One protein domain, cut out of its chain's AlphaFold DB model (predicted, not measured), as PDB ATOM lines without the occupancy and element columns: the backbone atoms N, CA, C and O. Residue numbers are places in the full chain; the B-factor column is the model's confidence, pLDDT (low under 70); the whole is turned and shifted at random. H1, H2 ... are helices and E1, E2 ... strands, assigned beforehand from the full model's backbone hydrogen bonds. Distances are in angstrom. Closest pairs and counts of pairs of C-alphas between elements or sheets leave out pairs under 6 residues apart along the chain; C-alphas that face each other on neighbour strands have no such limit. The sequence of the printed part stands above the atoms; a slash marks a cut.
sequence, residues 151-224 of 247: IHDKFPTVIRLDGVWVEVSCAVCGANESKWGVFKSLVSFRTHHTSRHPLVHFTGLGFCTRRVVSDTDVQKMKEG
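AT A GLANCE: This is residues 151 to 224 of the 247 residues of an uncharacterized protein of Cercospora zeae-maydis SCOH1-5 (UniProt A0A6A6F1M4). What shape does the model show? A small, strongly twisted antiparallel sheet, E1 - E2 - E3, has a helix toward each end of the long axis, H1 at one and H2 at the other, and long loops join H1 to the strands. What is it made of? The printed part has 74 residues, with E1, E2, H1, E3 and H2 along the chain; its class is mixed, with 35 residues, under half, in named elements. How large is it? It is compact, with a radius of gyration of the C-alphas of 12.6 A, and spans 39 by 26 by 16 A.

HOW THE PARTS SIT: How do the strands pair? Inner strand E2, residues 164 to 170, is antiparallel to edge strands E1, residues 158 to 161, and E3, residues 208 to 212. E1 and E2 form a hairpin, with N 159 and O 166 3.0 A apart; between E2 and E3, N 167 and O 211 are 2.8 A apart, both within hydrogen-bond range. Where are the helices? H1, residues 186 to 196, only grazes the sheet; its closest C-alphas to E2 are Phe 189 and Cys 170, 6.5 A apart. H2, residues 215 to 222, also only grazes it; its closest C-alphas to E2 are Val 218 and Trp 165, 7.2 A apart. H1 and H2 are apart, and in both every O i to N i+4 pair is within hydrogen-bond range.

IN THESE COORDINATES: How long are the elements? From first to last C-alpha, E2 measures 18.5 A, H1 15.1 A, E3 12.8 A, H2 10.4 A and E1 9.5 A. Where are the anchors? C-alpha 158 begins E1 at (-14.173, 2.203, -31.766), and C-alpha 222 ends H2 at (-10.556, 9.205, -24.883).

THE WHOLE: Which links are long? Those from E2 to H1 and H1 to E3; in the first, residues 177 to 178 pair with 181 to 182, antiparallel. Is anything cut or uncertain? The printed part has no cut, and no printed residue is under 70 in pLDDT.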
ATOM      1  N   ILE A 151     -16.005   6.311 -28.433       94.56
ATOM      2  CA  ILE A 151     -14.920   6.710 -27.534       94.56
ATOM      3  C   ILE A 151     -14.514   8.176 -27.724       94.56
ATOM      4  O   ILE A 151     -14.261   8.875 -26.748       94.56
ATOM      5  N   HIS A 152     -14.435   8.622 -28.982       94.94
ATOM      6  CA  HIS A 152     -14.017   9.960 -29.394       94.94
ATOM      7  C   HIS A 152     -14.292  10.142 -30.897       94.94
ATOM      8  O   HIS A 152     -14.177   9.192 -31.674       94.94
ATOM      9  N   ASP A 153     -14.547  11.373 -31.344       92.31
ATOM     10  CA  ASP A 153     -14.783  11.702 -32.762       92.31
ATOM     11  C   ASP A 153     -13.630  11.363 -33.724       92.31
ATOM     12  O   ASP A 153     -13.878  11.122 -34.907       92.31
ATOM     13  N   LYS A 154     -12.379  11.294 -33.241       93.69
ATOM     14  CA  LYS A 154     -11.212  10.909 -34.052       93.69
ATOM     15  C   LYS A 154     -11.158   9.405 -34.331       93.69
ATOM     16  O   LYS A 154     -10.506   8.989 -35.283       93.69
ATOM     17  N   PHE A 155     -11.862   8.595 -33.537       93.81
ATOM     18  CA  PHE A 155     -11.826   7.132 -33.600       93.81
ATOM     19  C   PHE A 155     -13.237   6.546 -33.775       93.81
ATOM     20  O   PHE A 155     -13.707   5.772 -32.940       93.81
ATOM     21  N   PRO A 156     -13.946   6.889 -34.869       91.75
ATOM     22  CA  PRO A 156     -15.363   6.549 -35.045       91.75
ATOM     23  C   PRO A 156     -15.641   5.044 -35.215       91.75
ATOM     24  O   PRO A 156     -16.799   4.633 -35.159       91.75
ATOM     25  N   THR A 157     -14.604   4.228 -35.427       93.44
ATOM     26  CA  THR A 157     -14.679   2.761 -35.543       93.44
ATOM     27  C   THR A 157     -14.592   2.039 -34.202       93.44
ATOM     28  O   THR A 157     -14.803   0.826 -34.165       93.44
ATOM     29  N   VAL A 158     -14.280   2.756 -33.117       95.00
ATOM     30  CA  VAL A 158     -14.173   2.203 -31.766       95.00
ATOM     31  C   VAL A 158     -15.454   2.508 -30.996       95.00
ATOM     32  O   VAL A 158     -15.781   3.665 -30.722       95.00
ATOM     33  N   ILE A 159     -16.184   1.450 -30.655       93.81
ATOM     34  CA  ILE A 159     -17.489   1.520 -29.989       93.81
ATOM     35  C   ILE A 159     -17.504   0.653 -28.734       93.81
ATOM     36  O   ILE A 159     -16.733  -0.302 -28.620       93.81
ATOM     37  N   ARG A 160     -18.407   0.960 -27.803       94.12
ATOM     38  CA  ARG A 160     -18.630   0.130 -26.621       94.12
ATOM     39  C   ARG A 160     -19.700  -0.926 -26.896       94.12
ATOM     40  O   ARG A 160     -20.847  -0.591 -27.179       94.12
ATOM     41  N   LEU A 161     -19.325  -2.200 -26.809       90.88
ATOM     42  CA  LEU A 161     -20.217  -3.353 -26.943       90.88
ATOM     43  C   LEU A 161     -20.084  -4.236 -25.707       90.88
ATOM     44  O   LEU A 161     -18.971  -4.570 -25.308       90.88
ATOM     45  N   ASP A 162     -21.213  -4.589 -25.093       89.88
ATOM     46  CA  ASP A 162     -21.266  -5.449 -23.902       89.88
ATOM     47  C   ASP A 162     -20.318  -4.978 -22.777       89.88
ATOM     48  O   ASP A 162     -19.662  -5.758 -22.095       89.88
ATOM     49  N   GLY A 163     -20.209  -3.652 -22.615       92.75
ATOM     50  CA  GLY A 163     -19.355  -3.006 -21.617       92.75
ATOM     51  C   GLY A 163     -17.886  -2.829 -22.015       92.75
ATOM     52  O   GLY A 163     -17.191  -2.076 -21.332       92.75
ATOM     53  N   VAL A 164     -17.434  -3.421 -23.125       95.88
ATOM     54  CA  VAL A 164     -16.033  -3.427 -23.581       95.88
ATOM     55  C   VAL A 164     -15.845  -2.541 -24.814       95.88
ATOM     56  O   VAL A 164     -16.701  -2.488 -25.697       95.88
ATOM     57  N   TRP A 165     -14.709  -1.847 -24.899       96.38
ATOM     58  CA  TRP A 165     -14.336  -1.068 -26.080       96.38
ATOM     59  C   TRP A 165     -13.740  -1.966 -27.161       96.38
ATOM     60  O   TRP A 165     -12.757  -2.675 -26.934       96.38
ATOM     61  N   VAL A 166     -14.334  -1.923 -28.351       95.44
ATOM     62  CA  VAL A 166     -13.901  -2.732 -29.487       95.44
ATOM     63  C   VAL A 166     -13.767  -1.890 -30.747       95.44
ATOM     64  O   VAL A 166     -14.626  -1.068 -31.066       95.44
ATOM     65  N   GLU A 167     -12.691  -2.127 -31.489       95.44
ATOM     66  CA  GLU A 167     -12.548  -1.666 -32.864       95.44
ATOM     67  C   GLU A 167     -13.329  -2.601 -33.789       95.44
ATOM     68  O   GLU A 167     -13.220  -3.830 -33.701       95.44
ATOM     69  N   VAL A 168     -14.106  -2.010 -34.695       94.75
ATOM     70  CA  VAL A 168     -14.990  -2.735 -35.605       94.75
ATOM     71  C   VAL A 168     -14.510  -2.618 -37.050       94.75
ATOM     72  O   VAL A 168     -14.158  -1.540 -37.529       94.75
ATOM     73  N   SER A 169     -14.535  -3.738 -37.770       95.31
ATOM     74  CA  SER A 169     -14.261  -3.825 -39.213       95.31
ATOM     75  C   SER A 169     -15.228  -4.800 -39.894       95.31
ATOM     76  O   SER A 169     -15.840  -5.626 -39.225       95.31
ATOM     77  N   CYS A 170     -15.414  -4.728 -41.215       95.12
ATOM     78  CA  CYS A 170     -16.246  -5.692 -41.946       95.12
ATOM     79  C   CYS A 170     -15.693  -7.119 -41.800       95.12
ATOM     80  O   CYS A 170     -14.507  -7.341 -42.028       95.12
ATOM     81  N   ALA A 171     -16.546  -8.097 -41.482       93.69
ATOM     82  CA  ALA A 171     -16.104  -9.476 -41.256       93.69
ATOM     83  C   ALA A 171     -15.536 -10.161 -42.511       93.69
ATOM     84  O   ALA A 171     -14.676 -11.030 -42.407       93.69
ATOM     85  N   VAL A 172     -16.002  -9.762 -43.699       92.75
ATOM     86  CA  VAL A 172     -15.630 -10.408 -44.966       92.75
ATOM     87  C   VAL A 172     -14.389  -9.766 -45.582       92.75
ATOM     88  O   VAL A 172     -13.456 -10.463 -45.962       92.75
ATOM     89  N   CYS A 173     -14.359  -8.434 -45.684       92.94
ATOM     90  CA  CYS A 173     -13.268  -7.720 -46.359       92.94
ATOM     91  C   CYS A 173     -12.368  -6.899 -45.423       92.94
ATOM     92  O   CYS A 173     -11.420  -6.264 -45.882       92.94
ATOM     93  N   GLY A 174     -12.662  -6.854 -44.122       93.75
ATOM     94  CA  GLY A 174     -11.914  -6.053 -43.150       93.75
ATOM     95  C   GLY A 174     -12.080  -4.540 -43.308       93.75
ATOM     96  O   GLY A 174     -11.417  -3.795 -42.596       93.75
ATOM     97  N   ALA A 175     -12.929  -4.065 -44.223       94.38
ATOM     98  CA  ALA A 175     -13.101  -2.639 -44.463       94.38
ATOM     99  C   ALA A 175     -13.774  -1.937 -43.277       94.38
ATOM    100  O   ALA A 175     -14.771  -2.419 -42.737       94.38
ATOM    101  N   ASN A 176     -13.261  -0.766 -42.917       94.69
ATOM    102  CA  ASN A 176     -13.864   0.148 -41.947       94.69
ATOM    103  C   ASN A 176     -14.076   1.565 -42.519       94.69
ATOM    104  O   ASN A 176     -14.601   2.443 -41.837       94.69
ATOM    105  N   GLU A 177     -13.733   1.767 -43.793       94.25
ATOM    106  CA  GLU A 177     -13.903   3.021 -44.516       94.25
ATOM    107  C   GLU A 177     -14.616   2.798 -45.858       94.25
ATOM    108  O   GLU A 177     -14.351   1.837 -46.587       94.25
ATOM    109  N   SER A 178     -15.519   3.719 -46.196       91.12
ATOM    110  CA  SER A 178     -16.182   3.811 -47.499       91.12
ATOM    111  C   SER A 178     -15.649   4.974 -48.328       91.12
ATOM    112  O   SER A 178     -14.895   5.810 -47.846       91.12
ATOM    113  N   LYS A 179     -16.144   5.117 -49.561       88.00
ATOM    114  CA  LYS A 179     -15.868   6.305 -50.388       88.00
ATOM    115  C   LYS A 179     -16.299   7.637 -49.751       88.00
ATOM    116  O   LYS A 179     -15.835   8.681 -50.182       88.00
ATOM    117  N   TRP A 180     -17.198   7.598 -48.765       88.25
ATOM    118  CA  TRP A 180     -17.702   8.771 -48.046       88.25
ATOM    119  C   TRP A 180     -17.004   8.984 -46.694       88.25
ATOM    120  O   TRP A 180     -17.454   9.797 -45.889       88.25
ATOM    121  N   GLY A 181     -15.940   8.226 -46.424       90.94
ATOM    122  CA  GLY A 181     -15.205   8.240 -45.167       90.94
ATOM    123  C   GLY A 181     -15.505   7.039 -44.273       90.94
ATOM    124  O   GLY A 181     -16.151   6.058 -44.674       90.94
ATOM    125  N   VAL A 182     -14.977   7.125 -43.052       92.19
ATOM    126  CA  VAL A 182     -14.965   6.050 -42.054       92.19
ATOM    127  C   VAL A 182     -16.379   5.726 -41.573       92.19
ATOM    128  O   VAL A 182     -17.216   6.617 -41.398       92.19
ATOM    129  N   PHE A 183     -16.670   4.446 -41.353       91.12
ATOM    130  CA  PHE A 183     -17.963   4.027 -40.827       91.12
ATOM    131  C   PHE A 183     -18.144   4.513 -39.387       91.12
ATOM    132  O   PHE A 183     -17.417   4.109 -38.487       91.12
ATOM    133  N   LYS A 184     -19.154   5.359 -39.169       87.12
ATOM    134  CA  LYS A 184     -19.450   5.962 -37.856       87.12
ATOM    135  C   LYS A 184     -20.465   5.166 -37.028       87.12
ATOM    136  O   LYS A 184     -20.821   5.565 -35.924       87.12
ATOM    137  N   SER A 185     -21.030   4.089 -37.572       86.81
ATOM    138  CA  SER A 185     -22.087   3.327 -36.901       86.81
ATOM    139  C   SER A 185     -22.147   1.884 -37.388       86.81
ATOM    140  O   SER A 185     -21.790   1.594 -38.532       86.81
ATOM    141  N   LEU A 186     -22.699   0.991 -36.561       89.00
ATOM    142  CA  LEU A 186     -23.021  -0.376 -36.982       89.00
ATOM    143  C   LEU A 186     -23.993  -0.420 -38.163       89.00
ATOM    144  O   LEU A 186     -23.923  -1.339 -38.974       89.00
ATOM    145  N   VAL A 187     -24.872   0.577 -38.294       88.94
ATOM    146  CA  VAL A 187     -25.769   0.695 -39.450       88.94
ATOM    147  C   VAL A 187     -24.954   0.878 -40.729       88.94
ATOM    148  O   VAL A 187     -25.233   0.223 -41.727       88.94
ATOM    149  N   SER A 188     -23.902   1.700 -40.698       90.12
ATOM    150  CA  SER A 188     -22.999   1.889 -41.839       90.12
ATOM    151  C   SER A 188     -22.274   0.591 -42.213       90.12
ATOM    152  O   SER A 188     -22.218   0.251 -43.395       90.12
ATOM    153  N   PHE A 189     -21.798  -0.174 -41.222       90.44
ATOM    154  CA  PHE A 189     -21.207  -1.500 -41.444       90.44
ATOM    155  C   PHE A 189     -22.211  -2.492 -42.032       90.44
ATOM    156  O   PHE A 189     -21.894  -3.182 -42.999       90.44
ATOM    157  N   ARG A 190     -23.437  -2.532 -41.501       91.50
ATOM    158  CA  ARG A 190     -24.506  -3.394 -42.008       91.50
ATOM    159  C   ARG A 190     -24.844  -3.057 -43.457       91.50
ATOM    160  O   ARG A 190     -24.905  -3.965 -44.275       91.50
ATOM    161  N   THR A 191     -24.998  -1.775 -43.787       92.31
ATOM    162  CA  THR A 191     -25.261  -1.307 -45.157       92.31
ATOM    163  C   THR A 191     -24.124  -1.672 -46.108       92.31
ATOM    164  O   THR A 191     -24.367  -2.142 -47.223       92.31
ATOM    165  N   HIS A 192     -22.871  -1.492 -45.681       92.94
ATOM    166  CA  HIS A 192     -21.713  -1.943 -46.449       92.94
ATOM    167  C   HIS A 192     -21.775  -3.455 -46.687       92.94
ATOM    168  O   HIS A 192     -21.673  -3.900 -47.827       92.94
ATOM    169  N   HIS A 193     -22.023  -4.231 -45.637       92.00
ATOM    170  CA  HIS A 193     -22.087  -5.678 -45.722       92.00
ATOM    171  C   HIS A 193     -23.189  -6.152 -46.679       92.00
ATOM    172  O   HIS A 193     -22.915  -6.900 -47.610       92.00
ATOM    173  N   THR A 194     -24.424  -5.673 -46.520       91.00
ATOM    174  CA  THR A 194     -25.547  -6.072 -47.383       91.00
ATOM    175  C   THR A 194     -25.349  -5.661 -48.840       91.00
ATOM    176  O   THR A 194     -25.822  -6.353 -49.734       91.00
ATOM    177  N   SER A 195     -24.654  -4.547 -49.093       91.81
ATOM    178  CA  SER A 195     -24.404  -4.070 -50.460       91.81
ATOM    179  C   SER A 195     -23.211  -4.746 -51.137       91.81
ATOM    180  O   SER A 195     -23.218  -4.909 -52.354       91.81
ATOM    181  N   ARG A 196     -22.171  -5.120 -50.381       92.06
ATOM    182  CA  ARG A 196     -20.919  -5.670 -50.930       92.06
ATOM    183  C   ARG A 196     -20.795  -7.180 -50.797       92.06
ATOM    184  O   ARG A 196     -20.044  -7.784 -51.556       92.06
ATOM    185  N   HIS A 197     -21.540  -7.782 -49.880       92.00
ATOM    186  CA  HIS A 197     -21.488  -9.207 -49.572       92.00
ATOM    187  C   HIS A 197     -22.904  -9.816 -49.541       92.00
ATOM    188  O   HIS A 197     -23.293 -10.403 -48.534       92.00
ATOM    189  N   PRO A 198     -23.696  -9.701 -50.630       91.12
ATOM    190  CA  PRO A 198     -25.095 -10.148 -50.644       91.12
ATOM    191  C   PRO A 198     -25.265 -11.665 -50.480       91.12
ATOM    192  O   PRO A 198     -26.344 -12.115 -50.116       91.12
ATOM    193  N   LEU A 199     -24.212 -12.447 -50.745       92.38
ATOM    194  CA  LEU A 199     -24.210 -13.910 -50.619       92.38
ATOM    195  C   LEU A 199     -23.889 -14.400 -49.201       92.38
ATOM    196  O   LEU A 199     -24.014 -15.589 -48.920       92.38
ATOM    197  N   VAL A 200     -23.447 -13.507 -48.314       87.06
ATOM    198  CA  VAL A 200     -23.115 -13.845 -46.933       87.06
ATOM    199  C   VAL A 200     -24.246 -13.335 -46.050       87.06
ATOM    200  O   VAL A 200     -24.622 -12.168 -46.116       87.06
ATOM    201  N   HIS A 201     -24.812 -14.201 -45.216       85.69
ATOM    202  CA  HIS A 201     -25.844 -13.820 -44.256       85.69
ATOM    203  C   HIS A 201     -25.317 -14.002 -42.839       85.69
ATOM    204  O   HIS A 201     -24.773 -15.048 -42.497       85.69
ATOM    205  N   PHE A 202     -25.512 -12.982 -42.007       80.31
ATOM    206  CA  PHE A 202     -25.148 -13.016 -40.596       80.31
ATOM    207  C   PHE A 202     -26.361 -12.718 -39.726       80.31
ATOM    208  O   PHE A 202     -27.188 -11.863 -40.054       80.31
ATOM    209  N   THR A 203     -26.435 -13.393 -38.585       78.94
ATOM    210  CA  THR A 203     -27.363 -13.071 -37.502       78.94
ATOM    211  C   THR A 203     -26.699 -12.103 -36.522       78.94
ATOM    212  O   THR A 203     -25.521 -12.252 -36.192       78.94
ATOM    213  N   GLY A 204     -27.445 -11.106 -36.036       84.62
ATOM    214  CA  GLY A 204     -26.936 -10.137 -35.059       84.62
ATOM    215  C   GLY A 204     -25.752  -9.318 -35.586       84.62
ATOM    216  O   GLY A 204     -25.825  -8.758 -36.677       84.62
ATOM    217  N   LEU A 205     -24.666  -9.252 -34.807       85.38
ATOM    218  CA  LEU A 205     -23.443  -8.494 -35.117       85.38
ATOM    219  C   LEU A 205     -22.395  -9.290 -35.915       85.38
ATOM    220  O   LEU A 205     -21.258  -8.850 -36.036       85.38
ATOM    221  N   GLY A 206     -22.750 -10.448 -36.483       84.31
ATOM    222  CA  GLY A 206     -21.801 -11.288 -37.230       84.31
ATOM    223  C   GLY A 206     -21.220 -10.643 -38.499       84.31
ATOM    224  O   GLY A 206     -20.238 -11.138 -39.038       84.31
ATOM    225  N   PHE A 207     -21.782  -9.523 -38.963       85.12
ATOM    226  CA  PHE A 207     -21.286  -8.786 -40.131       85.12
ATOM    227  C   PHE A 207     -19.995  -7.993 -39.867       85.12
ATOM    228  O   PHE A 207     -19.431  -7.422 -40.808       85.12
ATOM    229  N   CYS A 208     -19.515  -7.938 -38.620       91.00
ATOM    230  CA  CYS A 208     -18.274  -7.262 -38.276       91.00
ATOM    231  C   CYS A 208     -17.309  -8.105 -37.427       91.00
ATOM    232  O   CYS A 208     -17.699  -8.842 -36.521       91.00
ATOM    233  N   THR A 209     -16.016  -7.948 -37.708       91.12
ATOM    234  CA  THR A 209     -14.925  -8.410 -36.848       91.12
ATOM    235  C   THR A 209     -14.696  -7.380 -35.749       91.12
ATOM    236  O   THR A 209     -14.757  -6.173 -35.994       91.12
ATOM    237  N   ARG A 210     -14.423  -7.869 -34.537       93.56
ATOM    238  CA  ARG A 210     -14.220  -7.064 -33.329       93.56
ATOM    239  C   ARG A 210     -12.819  -7.315 -32.786       93.56
ATOM    240  O   ARG A 210     -12.472  -8.465 -32.524       93.56
ATOM    241  N   ARG A 211     -12.038  -6.255 -32.596       95.31
ATOM    242  CA  ARG A 211     -10.759  -6.301 -31.879       95.31
ATOM    243  C   ARG A 211     -10.923  -5.567 -30.557       95.31
ATOM    244  O   ARG A 211     -11.276  -4.392 -30.557       95.31
ATOM    245  N   VAL A 212     -10.686  -6.255 -29.444       96.12
ATOM    246  CA  VAL A 212     -10.703  -5.618 -28.121       96.12
ATOM    247  C   VAL A 212      -9.561  -4.613 -28.040       96.12
ATOM    248  O   VAL A 212      -8.433  -4.907 -28.440       96.12
ATOM    249  N   VAL A 213      -9.879  -3.422 -27.551       96.88
ATOM    250  CA  VAL A 213      -8.915  -2.349 -27.325       96.88
ATOM    251  C   VAL A 213      -8.397  -2.453 -25.890       96.88
ATOM    252  O   VAL A 213      -9.181  -2.690 -24.975       96.88
ATOM    253  N   SER A 214      -7.087  -2.288 -25.689       97.31
ATOM    254  CA  SER A 214      -6.491  -2.291 -24.348       97.31
ATOM    255  C   SER A 214      -6.950  -1.076 -23.531       97.31
ATOM    256  O   SER A 214      -7.194  -0.011 -24.092       97.31
ATOM    257  N   ASP A 215      -7.027  -1.193 -22.203       97.25
ATOM    258  CA  ASP A 215      -7.449  -0.070 -21.347       97.25
ATOM    259  C   ASP A 215      -6.524   1.153 -21.482       97.25
ATOM    260  O   ASP A 215      -6.986   2.296 -21.478       97.25
ATOM    261  N   THR A 216      -5.220   0.920 -21.678       97.62
ATOM    262  CA  THR A 216      -4.231   1.971 -21.960       97.62
ATOM    263  C   THR A 216      -4.571   2.727 -23.246       97.62
ATOM    264  O   THR A 216      -4.584   3.959 -23.260       97.62
ATOM    265  N   ASP A 217      -4.893   2.000 -24.318       97.94
ATOM    266  CA  ASP A 217      -5.275   2.583 -25.605       97.94
ATOM    267  C   ASP A 217      -6.636   3.278 -25.531       97.94
ATOM    268  O   ASP A 217      -6.812   4.342 -26.123       97.94
ATOM    269  N   VAL A 218      -7.582   2.730 -24.763       97.75
ATOM    270  CA  VAL A 218      -8.867   3.381 -24.470       97.75
ATOM    271  C   VAL A 218      -8.628   4.742 -23.820       97.75
ATOM    272  O   VAL A 218      -9.219   5.730 -24.250       97.75
ATOM    273  N   GLN A 219      -7.748   4.830 -22.820       97.81
ATOM    274  CA  GLN A 219      -7.466   6.100 -22.154       97.81
ATOM    275  C   GLN A 219      -6.820   7.115 -23.109       97.81
ATOM    276  O   GLN A 219      -7.277   8.256 -23.181       97.81
ATOM    277  N   LYS A 220      -5.829   6.696 -23.909       97.81
ATOM    278  CA  LYS A 220      -5.213   7.560 -24.933       97.81
ATOM    279  C   LYS A 220      -6.244   8.066 -25.940       97.81
ATOM    280  O   LYS A 220      -6.288   9.259 -26.231       97.81
ATOM    281  N   MET A 221      -7.120   7.185 -26.415       97.38
ATOM    282  CA  MET A 221      -8.142   7.536 -27.397       97.38
ATOM    283  C   MET A 221      -9.233   8.451 -26.842       97.38
ATOM    284  O   MET A 221      -9.668   9.355 -27.555       97.38
ATOM    285  N   LYS A 222      -9.641   8.278 -25.576       97.00
ATOM    286  CA  LYS A 222     -10.556   9.205 -24.883       97.00
ATOM    287  C   LYS A 222      -9.992  10.622 -24.790       97.00
ATOM    288  O   LYS A 222     -10.747  11.583 -24.839       97.00
ATOM    289  N   GLU A 223      -8.675  10.752 -24.696       97.25
ATOM    290  CA  GLU A 223      -7.964  12.036 -24.701       97.25
ATOM    291  C   GLU A 223      -7.647  12.537 -26.125       97.25
ATOM    292  O   GLU A 223      -6.957  13.540 -26.302       97.25
ATOM    293  N   GLY A 224      -8.106  11.826 -27.160       96.56
ATOM    294  CA  GLY A 224      -7.881  12.186 -28.557       96.56
ATOM    295  C   GLY A 224      -6.446  11.962 -29.042       96.56
ATOM    296  O   GLY A 224      -6.065  12.544 -30.067       96.56
TER     297      GLY A 224